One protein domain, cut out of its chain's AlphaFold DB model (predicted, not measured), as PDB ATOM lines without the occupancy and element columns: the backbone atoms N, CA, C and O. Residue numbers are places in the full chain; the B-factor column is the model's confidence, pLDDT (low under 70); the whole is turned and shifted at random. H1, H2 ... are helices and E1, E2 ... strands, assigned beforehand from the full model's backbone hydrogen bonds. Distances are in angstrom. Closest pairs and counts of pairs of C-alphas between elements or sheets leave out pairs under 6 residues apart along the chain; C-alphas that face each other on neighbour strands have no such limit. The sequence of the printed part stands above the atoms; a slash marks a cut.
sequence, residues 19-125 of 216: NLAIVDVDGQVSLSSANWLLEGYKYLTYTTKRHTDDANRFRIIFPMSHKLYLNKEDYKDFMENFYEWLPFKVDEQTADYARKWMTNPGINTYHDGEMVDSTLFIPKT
ATOM      1  N   ASN A  19       7.009 -29.754  33.660       93.00
ATOM      2  CA  ASN A  19       8.159 -29.564  32.773       93.00
ATOM      3  C   ASN A  19       8.741 -28.145  32.911       93.00
ATOM      4  O   ASN A  19       9.433 -27.665  32.018       93.00
ATOM      5  N   LEU A  20       8.418 -27.457  34.009       93.19
ATOM      6  CA  LEU A  20       8.932 -26.133  34.334       93.19
ATOM      7  C   LEU A  20       9.452 -26.154  35.766       93.19
ATOM      8  O   LEU A  20       8.707 -26.546  36.665       93.19
ATOM      9  N   ALA A  21      10.683 -25.691  35.964       92.81
ATOM     10  CA  ALA A  21      11.201 -25.328  37.278       92.81
ATOM     11  C   ALA A  21      11.202 -23.803  37.387       92.81
ATOM     12  O   ALA A  21      11.599 -23.108  36.453       92.81
ATOM     13  N   ILE A  22      10.721 -23.275  38.509       92.19
ATOM     14  CA  ILE A  22      10.652 -21.833  38.743       92.19
ATOM     15  C   ILE A  22      11.401 -21.533  40.034       92.19
ATOM     16  O   ILE A  22      11.169 -22.199  41.040       92.19
ATOM     17  N   VAL A  23      12.278 -20.534  39.995       92.38
ATOM     18  CA  VAL A  23      13.055 -20.072  41.154       92.38
ATOM     19  C   VAL A  23      12.786 -18.607  41.439       92.38
ATOM     20  O   VAL A  23      12.556 -17.824  40.514       92.38
ATOM     21  N   ASP A  24      12.817 -18.249  42.721       91.56
ATOM     22  CA  ASP A  24      12.732 -16.868  43.202       91.56
ATOM     23  C   ASP A  24      14.126 -16.421  43.661       91.56
ATOM     24  O   ASP A  24      14.778 -17.103  44.459       91.56
ATOM     25  N   VAL A  25      14.586 -15.292  43.130       90.94
ATOM     26  CA  VAL A  25      15.825 -14.618  43.526       90.94
ATOM     27  C   VAL A  25      15.430 -13.358  44.284       90.94
ATOM     28  O   VAL A  25      14.717 -12.506  43.751       90.94
ATOM     29  N   ASP A  26      15.900 -13.235  45.522       89.00
ATOM     30  CA  ASP A  26      15.548 -12.168  46.465       89.00
ATOM     31  C   ASP A  26      16.788 -11.344  46.866       89.00
ATOM     32  O   ASP A  26      17.112 -11.188  48.042       89.00
ATOM     33  N   GLY A  27      17.524 -10.844  45.868       84.81
ATOM     34  CA  GLY A  27      18.671  -9.947  46.062       84.81
ATOM     35  C   GLY A  27      20.028 -10.624  46.274       84.81
ATOM     36  O   GLY A  27      21.004  -9.930  46.531       84.81
ATOM     37  N   GLN A  28      20.129 -11.954  46.158       81.75
ATOM     38  CA  GLN A  28      21.408 -12.667  46.320       81.75
ATOM     39  C   GLN A  28      22.340 -12.532  45.105       81.75
ATOM     40  O   GLN A  28      23.538 -12.775  45.226       81.75
ATOM     41  N   VAL A  29      21.793 -12.193  43.937       86.62
ATOM     42  CA  VAL A  29      22.531 -11.983  42.688       86.62
ATOM     43  C   VAL A  29      21.807 -10.927  41.853       86.62
ATOM     44  O   VAL A  29      20.577 -10.832  41.902       86.62
ATOM     45  N   SER A  30      22.548 -10.123  41.092       88.38
ATOM     46  CA  SER A  30      21.942  -9.183  40.149       88.38
ATOM     47  C   SER A  30      21.323  -9.918  38.957       88.38
ATOM     48  O   SER A  30      21.745 -11.018  38.585       88.38
ATOM     49  N   LEU A  31      20.333  -9.299  38.310       90.25
ATOM     50  CA  LEU A  31      19.727  -9.843  37.095       90.25
ATOM     51  C   LEU A  31      20.762  -9.983  35.966       90.25
ATOM     52  O   LEU A  31      20.740 -10.976  35.241       90.25
ATOM     53  N   SER A  32      21.697  -9.032  35.845       87.88
ATOM     54  CA  SER A  32      22.793  -9.094  34.866       87.88
ATOM     55  C   SER A  32      23.688 -10.311  35.096       87.88
ATOM     56  O   SER A  32      23.920 -11.087  34.170       87.88
ATOM     57  N   SER A  33      24.132 -10.520  36.338       86.44
ATOM     58  CA  SER A  33      24.997 -11.640  36.710       86.44
ATOM     59  C   SER A  33      24.290 -12.981  36.546       86.44
ATOM     60  O   SER A  33      24.897 -13.925  36.050       86.44
ATOM     61  N   ALA A  34      23.005 -13.077  36.901       91.00
ATOM     62  CA  ALA A  34      22.227 -14.294  36.686       91.00
ATOM     63  C   ALA A  34      22.074 -14.618  35.195       91.00
ATOM     64  O   ALA A  34      22.316 -15.760  34.803       91.00
ATOM     65  N   ASN A  35      21.742 -13.622  34.364       91.12
ATOM     66  CA  ASN A  35      21.622 -13.819  32.919       91.12
ATOM     67  C   ASN A  35      22.939 -14.317  32.312       91.12
ATOM     68  O   ASN A  35      22.974 -15.228  31.487       91.12
ATOM     69  N   TRP A  36      24.037 -13.720  32.764       86.94
ATOM     70  CA  TRP A  36      25.375 -14.038  32.306       86.94
ATOM     71  C   TRP A  36      25.842 -15.436  32.770       86.94
ATOM     72  O   TRP A  36      26.378 -16.207  31.978       86.94
ATOM     73  N   LEU A  37      25.582 -15.820  34.027       88.62
ATOM     74  CA  LEU A  37      25.923 -17.147  34.567       88.62
ATOM     75  C   LEU A  37      25.164 -18.291  33.881       88.62
ATOM     76  O   LEU A  37      25.681 -19.408  33.798       88.62
ATOM     77  N   LEU A  38      23.940 -18.013  33.431       92.62
ATOM     78  CA  LEU A  38      23.046 -18.969  32.783       92.62
ATOM     79  C   LEU A  38      23.130 -18.926  31.249       92.62
ATOM     80  O   LEU A  38      22.304 -19.549  30.582       92.62
ATOM     81  N   GLU A  39      24.106 -18.213  30.681       90.50
ATOM     82  CA  GLU A  39      24.333 -18.154  29.234       90.50
ATOM     83  C   GLU A  39      24.386 -19.567  28.619       90.50
ATOM     84  O   GLU A  39      25.041 -20.475  29.139       90.50
ATOM     85  N   GLY A  40      23.665 -19.752  27.511       91.56
ATOM     86  CA  GLY A  40      23.531 -21.034  26.813       91.56
ATOM     87  C   GLY A  40      22.330 -21.881  27.244       91.56
ATOM     88  O   GLY A  40      21.969 -22.812  26.522       91.56
ATOM     89  N   TYR A  41      21.666 -21.554  28.357       96.38
ATOM     90  CA  TYR A  41      20.410 -22.200  28.741       96.38
ATOM     91  C   TYR A  41      19.188 -21.422  28.264       96.38
ATOM     92  O   TYR A  41      19.174 -20.194  28.226       96.38
ATOM     93  N   LYS A  42      18.110 -22.158  27.992       98.12
ATOM     94  CA  LYS A  42      16.785 -21.595  27.747       98.12
ATOM     95  C   LYS A  42      16.090 -21.276  29.061       98.12
ATOM     96  O   LYS A  42      15.882 -22.173  29.878       98.12
ATOM     97  N   TYR A  43      15.677 -20.027  29.246       97.75
ATOM     98  CA  TYR A  43      14.888 -19.595  30.400       97.75
ATOM     99  C   TYR A  43      14.208 -18.247  30.150       97.75
ATOM    100  O   TYR A  43      14.516 -17.514  29.214       97.75
ATOM    101  N   LEU A  44      13.258 -17.910  31.013       96.25
ATOM    102  CA  LEU A  44      12.616 -16.600  31.064       96.25
ATOM    103  C   LEU A  44      12.892 -15.985  32.429       96.25
ATOM    104  O   LEU A  44      12.619 -16.623  33.445       96.25
ATOM    105  N   THR A  45      13.360 -14.743  32.466       95.25
ATOM    106  CA  THR A  45      13.387 -13.960  33.705       95.25
ATOM    107  C   THR A  45      12.261 -12.945  33.719       95.25
ATOM    108  O   THR A  45      11.884 -12.405  32.680       95.25
ATOM    109  N   TYR A  46      11.716 -12.662  34.898       94.19
ATOM    110  CA  TYR A  46      10.847 -11.506  35.083       94.19
ATOM    111  C   TYR A  46      10.966 -10.925  36.488       94.19
ATOM    112  O   TYR A  46      11.089 -11.639  37.484       94.19
ATOM    113  N   THR A  47      10.923  -9.603  36.568       94.12
ATOM    114  CA  THR A  47      11.058  -8.854  37.820       94.12
ATOM    115  C   THR A  47       9.793  -8.945  38.669       94.12
ATOM    116  O   THR A  47       8.662  -8.899  38.170       94.12
ATOM    117  N   THR A  48       9.971  -9.077  39.983       91.75
ATOM    118  CA  THR A  48       8.851  -9.052  40.935       91.75
ATOM    119  C   THR A  48       8.426  -7.613  41.235       91.75
ATOM    120  O   THR A  48       9.168  -6.668  40.980       91.75
ATOM    121  N   LYS A  49       7.260  -7.424  41.868       90.56
ATOM    122  CA  LYS A  49       6.788  -6.097  42.310       90.56
ATOM    123  C   LYS A  49       7.777  -5.363  43.235       90.56
ATOM    124  O   LYS A  49       7.726  -4.145  43.334       90.56
ATOM    125  N   ARG A  50       8.634  -6.097  43.953       89.94
ATOM    126  CA  ARG A  50       9.601  -5.552  44.923       89.94
ATOM    127  C   ARG A  50      10.999  -5.346  44.324       89.94
ATOM    128  O   ARG A  50      11.944  -5.120  45.080       89.94
ATOM    129  N   HIS A  51      11.145  -5.513  43.011       91.62
ATOM    130  CA  HIS A  51      12.406  -5.293  42.318       91.62
ATOM    131  C   HIS A  51      12.812  -3.818  42.379       91.62
ATOM    132  O   HIS A  51      11.977  -2.937  42.190       91.62
ATOM    133  N   THR A  52      14.095  -3.580  42.627       89.31
ATOM    134  CA  THR A  52      14.749  -2.264  42.639       89.31
ATOM    135  C   THR A  52      16.183  -2.437  42.148       89.31
ATOM    136  O   THR A  52      16.698  -3.557  42.212       89.31
ATOM    137  N   ASP A  53      16.836  -1.351  41.744       83.88
ATOM    138  CA  ASP A  53      18.234  -1.399  41.302       83.88
ATOM    139  C   ASP A  53      19.171  -1.881  42.428       83.88
ATOM    140  O   ASP A  53      20.025  -2.732  42.190       83.88
ATOM    141  N   ASP A  54      18.919  -1.466  43.675       81.88
ATOM    142  CA  ASP A  54      19.705  -1.881  44.850       81.88
ATOM    143  C   ASP A  54      19.429  -3.329  45.285       81.88
ATOM    144  O   ASP A  54      20.310  -4.043  45.760       81.88
ATOM    145  N   ALA A  55      18.182  -3.782  45.141       86.81
ATOM    146  CA  ALA A  55      17.745  -5.121  45.521       86.81
ATOM    147  C   ALA A  55      17.055  -5.810  44.342       86.81
ATOM    148  O   ALA A  55      15.841  -5.696  44.122       86.81
ATOM    149  N   ASN A  56      17.860  -6.560  43.593       90.56
ATOM    150  CA  ASN A  56      17.425  -7.292  42.416       90.56
ATOM    151  C   ASN A  56      16.550  -8.488  42.816       90.56
ATOM    152  O   ASN A  56      17.042  -9.540  43.218       90.56
ATOM    153  N   ARG A  57      15.230  -8.322  42.684       92.88
ATOM    154  CA  ARG A  57      14.241  -9.378  42.951       92.88
ATOM    155  C   ARG A  57      13.533  -9.827  41.690       92.88
ATOM    156  O   ARG A  57      12.767  -9.058  41.103       92.88
ATOM    157  N   PHE A  58      13.752 -11.055  41.269       93.56
ATOM    158  CA  PHE A  58      13.219 -11.568  40.013       93.56
ATOM    159  C   PHE A  58      13.027 -13.073  40.097       93.56
ATOM    160  O   PHE A  58      13.558 -13.742  40.976       93.56
ATOM    161  N   ARG A  59      12.254 -13.608  39.160       93.56
ATOM    162  CA  ARG A  59      12.057 -15.045  39.025       93.56
ATOM    163  C   ARG A  59      12.639 -15.531  37.730       93.56
ATOM    164  O   ARG A  59      12.637 -14.794  36.744       93.56
ATOM    165  N   ILE A  60      13.074 -16.779  37.740       94.94
ATOM    166  CA  ILE A  60      13.564 -17.468  36.555       94.94
ATOM    167  C   ILE A  60      12.685 -18.690  36.323       94.94
ATOM    168  O   ILE A  60      12.443 -19.467  37.245       94.94
ATOM    169  N   ILE A  61      12.185 -18.836  35.103       94.94
ATOM    170  CA  ILE A  61      11.396 -19.979  34.651       94.94
ATOM    171  C   ILE A  61      12.254 -20.775  33.675       94.94
ATOM    172  O   ILE A  61      12.592 -20.282  32.599       94.94
ATOM    173  N   PHE A  62      12.558 -22.015  34.038       97.00
ATOM    174  CA  PHE A  62      13.326 -22.948  33.227       97.00
ATOM    175  C   PHE A  62      12.398 -23.999  32.611       97.00
ATOM    176  O   PHE A  62      11.816 -24.796  33.356       97.00
ATOM    177  N   PRO A  63      12.251 -24.051  31.278       96.75
ATOM    178  CA  PRO A  63      11.732 -25.237  30.616       96.75
ATOM    179  C   PRO A  63      12.706 -26.407  30.766       96.75
ATOM    180  O   PRO A  63      13.916 -26.280  30.575       96.75
ATOM    181  N   MET A  64      12.142 -27.553  31.124       96.75
ATOM    182  CA  MET A  64      12.848 -28.812  31.314       96.75
ATOM    183  C   MET A  64      12.814 -29.658  30.041       96.75
ATOM    184  O   MET A  64      11.835 -29.621  29.293       96.75
ATOM    185  N   SER A  65      13.845 -30.480  29.838       96.88
ATOM    186  CA  SER A  65      13.950 -31.401  28.696       96.88
ATOM    187  C   SER A  65      12.790 -32.405  28.600       96.88
ATOM    188  O   SER A  65      12.368 -32.739  27.495       96.88
ATOM    189  N   HIS A  66      12.254 -32.870  29.736       94.56
ATOM    190  CA  HIS A  66      11.163 -33.847  29.791       94.56
ATOM    191  C   HIS A  66      10.077 -33.431  30.789       94.56
ATOM    192  O   HIS A  66      10.329 -32.732  31.773       94.56
ATOM    193  N   LYS A  67       8.850 -33.914  30.555       95.62
ATOM    194  CA  LYS A  67       7.767 -33.837  31.539       95.62
ATOM    195  C   LYS A  67       7.910 -34.986  32.534       95.62
ATOM    196  O   LYS A  67       7.851 -36.149  32.141       95.62
ATOM    197  N   LEU A  68       8.070 -34.656  33.810       93.25
ATOM    198  CA  LEU A  68       8.192 -35.622  34.898       93.25
ATOM    199  C   LEU A  68       6.882 -35.746  35.668       93.25
ATOM    200  O   LEU A  68       6.123 -34.783  35.752       93.25
ATOM    201  N   TYR A  69       6.649 -36.918  36.256       92.50
ATOM    202  CA  TYR A  69       5.511 -37.220  37.125       92.50
ATOM    203  C   TYR A  69       6.058 -37.716  38.463       92.50
ATOM    204  O   TYR A  69       6.336 -38.901  38.623       92.50
ATOM    205  N   LEU A  70       6.280 -36.788  39.391       89.81
ATOM    206  CA  LEU A  70       6.817 -37.077  40.721       89.81
ATOM    207  C   LEU A  70       5.715 -36.906  41.771       89.81
ATOM    208  O   LEU A  70       4.817 -36.080  41.597       89.81
ATOM    209  N   ASN A  71       5.791 -37.683  42.854       88.69
ATOM    210  CA  ASN A  71       4.984 -37.425  44.045       88.69
ATOM    211  C   ASN A  71       5.507 -36.168  44.775       88.69
ATOM    212  O   ASN A  71       6.523 -35.584  44.397       88.69
ATOM    213  N   LYS A  72       4.806 -35.746  45.829       86.19
ATOM    214  CA  LYS A  72       5.141 -34.541  46.602       86.19
ATOM    215  C   LYS A  72       6.563 -34.564  47.176       86.19
ATOM    216  O   LYS A  72       7.246 -33.544  47.140       86.19
ATOM    217  N   GLU A  73       6.987 -35.703  47.713       89.31
ATOM    218  CA  GLU A  73       8.295 -35.867  48.356       89.31
ATOM    219  C   GLU A  73       9.414 -35.825  47.315       89.31
ATOM    220  O   GLU A  73      10.324 -35.008  47.417       89.31
ATOM    221  N   ASP A  74       9.285 -36.610  46.246       91.56
ATOM    222  CA  ASP A  74      10.278 -36.663  45.176       91.56
ATOM    223  C   ASP A  74      10.341 -35.342  44.383       91.56
ATOM    224  O   ASP A  74      11.409 -34.977  43.895       91.56
ATOM    225  N   TYR A  75       9.235 -34.594  44.262       91.25
ATOM    226  CA  TYR A  75       9.249 -33.238  43.697       91.25
ATOM    227  C   TYR A  75      10.056 -32.276  44.570       91.25
ATOM    228  O   TYR A  75      10.843 -31.487  44.047       91.25
ATOM    229  N   LYS A  76       9.867 -32.328  45.891       90.50
ATOM    230  CA  LYS A  76      10.610 -31.473  46.815       90.50
ATOM    231  C   LYS A  76      12.109 -31.755  46.709       90.50
ATOM    232  O   LYS A  76      12.873 -30.824  46.467       90.50
ATOM    233  N   ASP A  77      12.500 -33.026  46.774       92.19
ATOM    234  CA  ASP A  77      13.898 -33.442  46.622       92.19
ATOM    235  C   ASP A  77      14.458 -33.042  45.244       92.19
ATOM    236  O   ASP A  77      15.598 -32.592  45.133       92.19
ATOM    237  N   PHE A  78      13.655 -33.162  44.180       93.94
ATOM    238  CA  PHE A  78      14.027 -32.700  42.840       93.94
ATOM    239  C   PHE A  78      14.356 -31.205  42.827       93.94
ATOM    240  O   PHE A  78      15.387 -30.804  42.283       93.94
ATOM    241  N   MET A  79      13.497 -30.379  43.428       93.25
ATOM    242  CA  MET A  79      13.698 -28.933  43.480       93.25
ATOM    243  C   MET A  79      14.913 -28.567  44.338       93.25
ATOM    244  O   MET A  79      15.691 -27.711  43.929       93.25
ATOM    245  N   GLU A  80      15.148 -29.256  45.457       91.62
ATOM    246  CA  GLU A  80      16.357 -29.078  46.276       91.62
ATOM    247  C   GLU A  80      17.636 -29.407  45.475       91.62
ATOM    248  O   GLU A  80      18.573 -28.605  45.441       91.62
ATOM    249  N   ASN A  81      17.654 -30.519  44.726       92.38
ATOM    250  CA  ASN A  81      18.775 -30.875  43.840       92.38
ATOM    251  C   ASN A  81      18.983 -29.848  42.709       92.38
ATOM    252  O   ASN A  81      20.116 -29.645  42.244       92.38
ATOM    253  N   PHE A  82      17.898 -29.234  42.225       93.12
ATOM    254  CA  PHE A  82      17.935 -28.166  41.228       93.12
ATOM    255  C   PHE A  82      18.495 -26.862  41.816       93.12
ATOM    256  O   PHE A  82      19.332 -26.223  41.184       93.12
ATOM    257  N   TYR A  83      18.115 -26.491  43.041       91.06
ATOM    258  CA  TYR A  83      18.652 -25.308  43.724       91.06
ATOM    259  C   TYR A  83      20.142 -25.453  44.033       91.06
ATOM    260  O   TYR A  83      20.901 -24.513  43.813       91.06
ATOM    261  N   GLU A  84      20.585 -26.639  44.457       88.25
ATOM    262  CA  GLU A  84      22.007 -26.922  44.686       88.25
ATOM    263  C   GLU A  84      22.838 -26.832  43.394       88.25
ATOM    264  O   GLU A  84      24.023 -26.499  43.426       88.25
ATOM    265  N   TRP A  85      22.225 -27.126  42.244       89.94
ATOM    266  CA  TRP A  85      22.886 -27.036  40.943       89.94
ATOM    267  C   TRP A  85      23.107 -25.595  40.476       89.94
ATOM    268  O   TRP A  85      24.053 -25.338  39.728       89.94
ATOM    269  N   LEU A  86      22.246 -24.662  40.887       92.12
ATOM    270  CA  LEU A  86      22.332 -23.276  40.445       92.12
ATOM    271  C   LEU A  86      23.592 -22.584  40.991       92.12
ATOM    272  O   LEU A  86      23.999 -22.816  42.134       92.12
ATOM    273  N   PRO A  87      24.201 -21.676  40.204       89.38
ATOM    274  CA  PRO A  87      25.423 -20.993  40.615       89.38
ATOM    275  C   PRO A  87      25.208 -20.015  41.769       89.38
ATOM    276  O   PRO A  87      26.165 -19.634  42.425       89.38
ATOM    277  N   PHE A  88      23.978 -19.598  42.041       88.19
ATOM    278  CA  PHE A  88      23.645 -18.618  43.068       88.19
ATOM    279  C   PHE A  88      22.583 -19.170  44.011       88.19
ATOM    280  O   PHE A  88      21.863 -20.115  43.694       88.19
ATOM    281  N   LYS A  89      22.487 -18.558  45.191       85.62
ATOM    282  CA  LYS A  89      21.442 -18.897  46.155       85.62
ATOM    283  C   LYS A  89      20.085 -18.419  45.647       85.62
ATOM    284  O   LYS A  89      19.979 -17.325  45.098       85.62
ATOM    285  N   VAL A  90      19.068 -19.228  45.891       86.69
ATOM    286  CA  VAL A  90      17.661 -18.943  45.593       86.69
ATOM    287  C   VAL A  90      16.830 -19.168  46.853       86.69
ATOM    288  O   VAL A  90      17.302 -19.800  47.798       86.69
ATOM    289  N   ASP A  91      15.608 -18.643  46.896       79.38
ATOM    290  CA  ASP A  91      14.685 -18.930  47.999       79.38
ATOM    291  C   ASP A  91      14.198 -20.389  47.929       79.38
ATOM    292  O   ASP A  91      13.351 -20.746  47.105       79.38
ATOM    293  N   GLU A  92      14.717 -21.239  48.814       70.62
ATOM    294  CA  GLU A  92      14.406 -22.673  48.876       70.62
ATOM    295  C   GLU A  92      12.964 -22.961  49.339       70.62
ATOM    296  O   GLU A  92      12.432 -24.044  49.080       70.62
ATOM    297  N   GLN A  93      12.260 -21.975  49.919       68.31
ATOM    298  CA  GLN A  93      10.838 -22.108  50.282       68.31
ATOM    299  C   GLN A  93       9.927 -22.266  49.050       68.31
ATOM    300  O   GLN A  93       8.715 -22.465  49.164       68.31
ATOM    301  N   THR A  94      10.488 -22.159  47.846       63.41
ATOM    302  CA  THR A  94       9.793 -22.333  46.567       63.41
ATOM    303  C   THR A  94       9.591 -23.794  46.149       63.41
ATOM    304  O   THR A  94       8.859 -24.032  45.194       63.41
ATOM    305  N   ALA A  95      10.152 -24.773  46.876       73.06
ATOM    306  CA  ALA A  95       9.994 -26.212  46.598       73.06
ATOM    307  C   ALA A  95       8.588 -26.785  46.890       73.06
ATOM    308  O   ALA A  95       8.366 -27.987  46.748       73.06
ATOM    309  N   ASP A  96       7.625 -25.954  47.295       73.31
ATOM    310  CA  ASP A  96       6.239 -26.390  47.448       73.31
ATOM    311  C   ASP A  96       5.599 -26.656  46.078       73.31
ATOM    312  O   ASP A  96       5.410 -25.761  45.251       73.31
ATOM    313  N   TYR A  97       5.242 -27.914  45.848       71.81
ATOM    314  CA  TYR A  97       4.642 -28.396  44.610       71.81
ATOM    315  C   TYR A  97       3.272 -27.775  44.276       71.81
ATOM    316  O   TYR A  97       2.869 -27.782  43.112       71.81
ATOM    317  N   ALA A  98       2.571 -27.197  45.260       68.69
ATOM    318  CA  ALA A  98       1.307 -26.482  45.060       68.69
ATOM    319  C   ALA A  98       1.494 -24.958  44.890       68.69
ATOM    320  O   ALA A  98       0.510 -24.215  44.765       68.69
ATOM    321  N   ARG A  99       2.742 -24.458  44.880       76.00
ATOM    322  CA  ARG A  99       3.037 -23.019  44.861       76.00
ATOM    323  C   ARG A  99       2.513 -22.356  43.590       76.00
ATOM    324  O   ARG A  99       2.876 -22.698  42.463       76.00
ATOM    325  N   LYS A 100       1.685 -21.328  43.786       74.94
ATOM    326  CA  LYS A 100       1.256 -20.407  42.727       74.94
ATOM    327  C   LYS A 100       2.242 -19.250  42.629       74.94
ATOM    328  O   LYS A 100       2.694 -18.712  43.638       74.94
ATOM    329  N   TRP A 101       2.534 -18.837  41.404       80.19
ATOM    330  CA  TRP A 101       3.486 -17.771  41.123       80.19
ATOM    331  C   TRP A 101       2.739 -16.491  40.764       80.19
ATOM    332  O   TRP A 101       1.973 -16.454  39.804       80.19
ATOM    333  N   MET A 102       2.939 -15.444  41.562       79.75
ATOM    334  CA  MET A 102       2.329 -14.138  41.314       79.75
ATOM    335  C   MET A 102       3.001 -13.472  40.114       79.75
ATOM    336  O   MET A 102       4.202 -13.210  40.158       79.75
ATOM    337  N   THR A 103       2.249 -13.159  39.068       80.19
ATOM    338  CA  THR A 103       2.774 -12.401  37.929       80.19
ATOM    339  C   THR A 103       2.904 -10.917  38.272       80.19
ATOM    340  O   THR A 103       2.244 -10.400  39.175       80.19
ATOM    341  N   ASN A 104       3.794 -10.227  37.566       85.12
ATOM    342  CA  ASN A 104       4.003  -8.791  37.690       85.12
ATOM    343  C   ASN A 104       4.236  -8.224  36.283       85.12
ATOM    344  O   ASN A 104       5.017  -8.828  35.543       85.12
ATOM    345  N   PRO A 105       3.612  -7.095  35.898       83.56
ATOM    346  CA  PRO A 105       3.892  -6.411  34.635       83.56
ATOM    347  C   PRO A 105       5.231  -5.652  34.709       83.56
ATOM    348  O   PRO A 105       5.291  -4.443  34.512       83.56
ATOM    349  N   GLY A 106       6.297  -6.357  35.081       84.44
ATOM    350  CA  GLY A 106       7.654  -5.830  35.157       84.44
ATOM    351  C   GLY A 106       8.477  -6.170  33.918       84.44
ATOM    352  O   GLY A 106       7.984  -6.737  32.939       84.44
ATOM    353  N   ILE A 107       9.771  -5.866  33.996       89.38
ATOM    354  CA  ILE A 107      10.757  -6.263  32.990       89.38
ATOM    355  C   ILE A 107      10.782  -7.787  32.915       89.38
ATOM    356  O   ILE A 107      10.956  -8.447  33.943       89.38
ATOM    357  N   ASN A 108      10.606  -8.320  31.710       92.44
ATOM    358  CA  ASN A 108      10.750  -9.731  31.392       92.44
ATOM    359  C   ASN A 108      11.727  -9.886  30.223       92.44
ATOM    360  O   ASN A 108      11.721  -9.072  29.303       92.44
ATOM    361  N   THR A 109      12.591 -10.898  30.284       93.44
ATOM    362  CA  THR A 109      13.557 -11.184  29.215       93.44
ATOM    363  C   THR A 109      13.589 -12.670  28.910       93.44
ATOM    364  O   THR A 109      13.667 -13.502  29.816       93.44
ATOM    365  N   TYR A 110      13.503 -12.991  27.623       95.69
ATOM    366  CA  TYR A 110      13.560 -14.353  27.116       95.69
ATOM    367  C   TYR A 110      14.986 -14.670  26.688       95.69
ATOM    368  O   TYR A 110      15.581 -13.916  25.919       95.69
ATOM    369  N   HIS A 111      15.499 -15.796  27.166       96.88
ATOM    370  CA  HIS A 111      16.811 -16.322  26.820       96.88
ATOM    371  C   HIS A 111      16.616 -17.654  26.108       96.88
ATOM    372  O   HIS A 111      15.934 -18.550  26.613       96.88
ATOM    373  N   ASP A 112      17.164 -17.755  24.901       96.25
ATOM    374  CA  ASP A 112      17.156 -18.986  24.116       96.25
ATOM    375  C   ASP A 112      18.422 -19.807  24.394       96.25
ATOM    376  O   ASP A 112      19.417 -19.291  24.904       96.25
ATOM    377  N   GLY A 113      18.374 -21.094  24.073       96.31
ATOM    378  CA  GLY A 113      19.458 -22.028  24.352       96.31
ATOM    379  C   GLY A 113      18.955 -23.442  24.602       96.31
ATOM    380  O   GLY A 113      17.853 -23.823  24.191       96.31
ATOM    381  N   GLU A 114      19.762 -24.225  25.307       97.00
ATOM    382  CA  GLU A 114      19.434 -25.605  25.647       97.00
ATOM    383  C   GLU A 114      18.501 -25.674  26.859       97.00
ATOM    384  O   GLU A 114      18.654 -24.948  27.845       97.00
ATOM    385  N   MET A 115      17.503 -26.556  26.795       97.19
ATOM    386  CA  MET A 115      16.660 -26.849  27.955       97.19
ATOM    387  C   MET A 115      17.465 -27.621  28.995       97.19
ATOM    388  O   MET A 115      18.279 -28.478  28.651       97.19
ATOM    389  N   VAL A 116      17.205 -27.355  30.274       95.44
ATOM    390  CA  VAL A 116      17.902 -28.062  31.351       95.44
ATOM    391  C   VAL A 116      17.450 -29.521  31.373       95.44
ATOM    392  O   VAL A 116      16.249 -29.805  31.337       95.44
ATOM    393  N   ASP A 117      18.404 -30.456  31.444       94.88
ATOM    394  CA  ASP A 117      18.061 -31.870  31.522       94.88
ATOM    395  C   ASP A 117      17.433 -32.224  32.878       94.88
ATOM    396  O   ASP A 117      18.116 -32.310  33.898       94.88
ATOM    397  N   SER A 118      16.124 -32.488  32.884       94.19
ATOM    398  CA  SER A 118      15.392 -32.844  34.098       94.19
ATOM    399  C   SER A 118      15.883 -34.138  34.738       94.19
ATOM    400  O   SER A 118      15.724 -34.316  35.942       94.19
ATOM    401  N   THR A 119      16.490 -35.060  33.981       92.50
ATOM    402  CA  THR A 119      16.934 -36.339  34.561       92.50
ATOM    403  C   THR A 119      18.073 -36.178  35.568       92.50
ATOM    404  O   THR A 119      18.274 -37.055  36.407       92.50
ATOM    405  N   LEU A 120      18.772 -35.037  35.539       91.12
ATOM    406  CA  LEU A 120      19.888 -34.717  36.433       91.12
ATOM    407  C   LEU A 120      19.471 -34.479  37.887       91.12
ATOM    408  O   LEU A 120      20.325 -34.535  38.771       91.12
ATOM    409  N   PHE A 121      18.193 -34.187  38.134       94.06
ATOM    410  CA  PHE A 121      17.706 -33.789  39.458       94.06
ATOM    411  C   PHE A 121      16.745 -34.811  40.073       94.06
ATOM    412  O   PHE A 121      16.277 -34.607  41.191       94.06
ATOM    413  N   ILE A 122      16.463 -35.923  39.381       93.56
ATOM    414  CA  ILE A 122      15.584 -36.978  39.898       93.56
ATOM    415  C   ILE A 122      16.236 -37.619  41.140       93.56
ATOM    416  O   ILE A 122      17.373 -38.107  41.049       93.56
ATOM    417  N   PRO A 123      15.538 -37.639  42.293       92.00
ATOM    418  CA  PRO A 123      16.071 -38.182  43.537       92.00
ATOM    419  C   PRO A 123      16.310 -39.692  43.454       92.00
ATOM    420  O   PRO A 123      15.722 -40.387  42.627       92.00
ATOM    421  N   LYS A 124      17.164 -40.209  44.348       88.62
ATOM    422  CA  LYS A 124      17.425 -41.655  44.521       88.62
ATOM    423  C   LYS A 124      17.942 -42.343  43.246       88.62
ATOM    424  O   LYS A 124      17.736 -43.538  43.042       88.62
ATOM    425  N   THR A 125      18.630 -41.599  42.379       88.25
ATOM    426  CA  THR A 125      19.268 -42.133  41.169       88.25
ATOM    427  C   THR A 125      20.780 -42.225  41.337       88.25
ATOM    428  O   THR A 125      21.400 -41.402  42.009       88.25
TER     429      THR A 125
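This is residues 19 to 125 of the 216 residues of the protein "PriCT_1 domain-containing protein" of Gammaproteobacteria bacterium (UniProt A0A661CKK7). A twisted sheet of four antiparallel strands, E1, E3, E2 and E4 in that order, has helices loosely set on one side: H1 near E2 and E3, and H2 by E1 with the short H4 beside it. H3 sits by the edge strand E1, and the long link of residues 96 to 107 swings round to E4 on the side of the sheet away from H1. The printed part has 107 residues, with four named helices and four named strands in the order E1, H1, E2, E3, H2, H3, E4, H4; the class is mixed, helices and strands. It is compact, with a radius of gyration of the C-alphas of 13.5 A and spans of 40 by 27 by 22 A.

E3, residues 57 to 68, is 28.1 A long and bends by 89 degrees at residue 65. E1, residues 19 to 26, is 23.3 A long and begins at C-alpha 19 (8.159, -29.564, 32.773). E2, residues 43 to 47, is 13.6 A long, and E4, residues 108 to 111, is 10.1 A long. H2, residues 72 to 85, is 20.1 A long; C-alpha 72 is at (5.141, -34.541, 46.602). H1 is residues 31 to 37, 9.9 A; H3 is residues 92 to 95, 6.1 A; H4 is residues 118 to 121, 5.9 A, ending at C-alpha 121 (17.706, -33.789, 39.458).

E1 and E3 are antiparallel at 161 degrees, with N 23 and O 60 within hydrogen-bond range at 3.0 A. E2 and E3 form a hairpin, antiparallel at 154 degrees, with N 59 and O 46 2.8 A apart. E2 and E4 are antiparallel at 163 degrees, with N 111 and O 43 2.8 A apart. Two split strand-helix-strand units, strands running the same way with another strand between them, are E1, H1, E2 with a right-handed crossover and E3, H2, H3, E4 with a left-handed one. H1 only grazes the sheet with residues 31 to 35, and H2 only grazes it with residues 75 to 83. The closest C-alphas of E1 and H3, Val 23 and Thr 94, are 6.7 A apart; those of E3 and H4, Met 64 and Ser 118, are 5.5 A apart. H2 touches H3, closest at the C-alphas of Lys 76 and Ala 95, 5.3 A. H2 touches H4 with residues 78 to 82 alone, closest at the C-alphas of Phe 78 and Phe 121, 5.1 A. H1 and H2 are apart. Every O i to N i+4 pair is within hydrogen-bond range in H1 and H2; H3 and H4 are too short for such a pair.

The two C-alphas farthest apart, of Asp 53 and Thr 125, are 40.7 A apart. The printed part has no cut. The link from H3 to E4, 12 residues, is long. Mean pLDDT of the printed part is 89.4; residues 93, 94 and 98 are under 70.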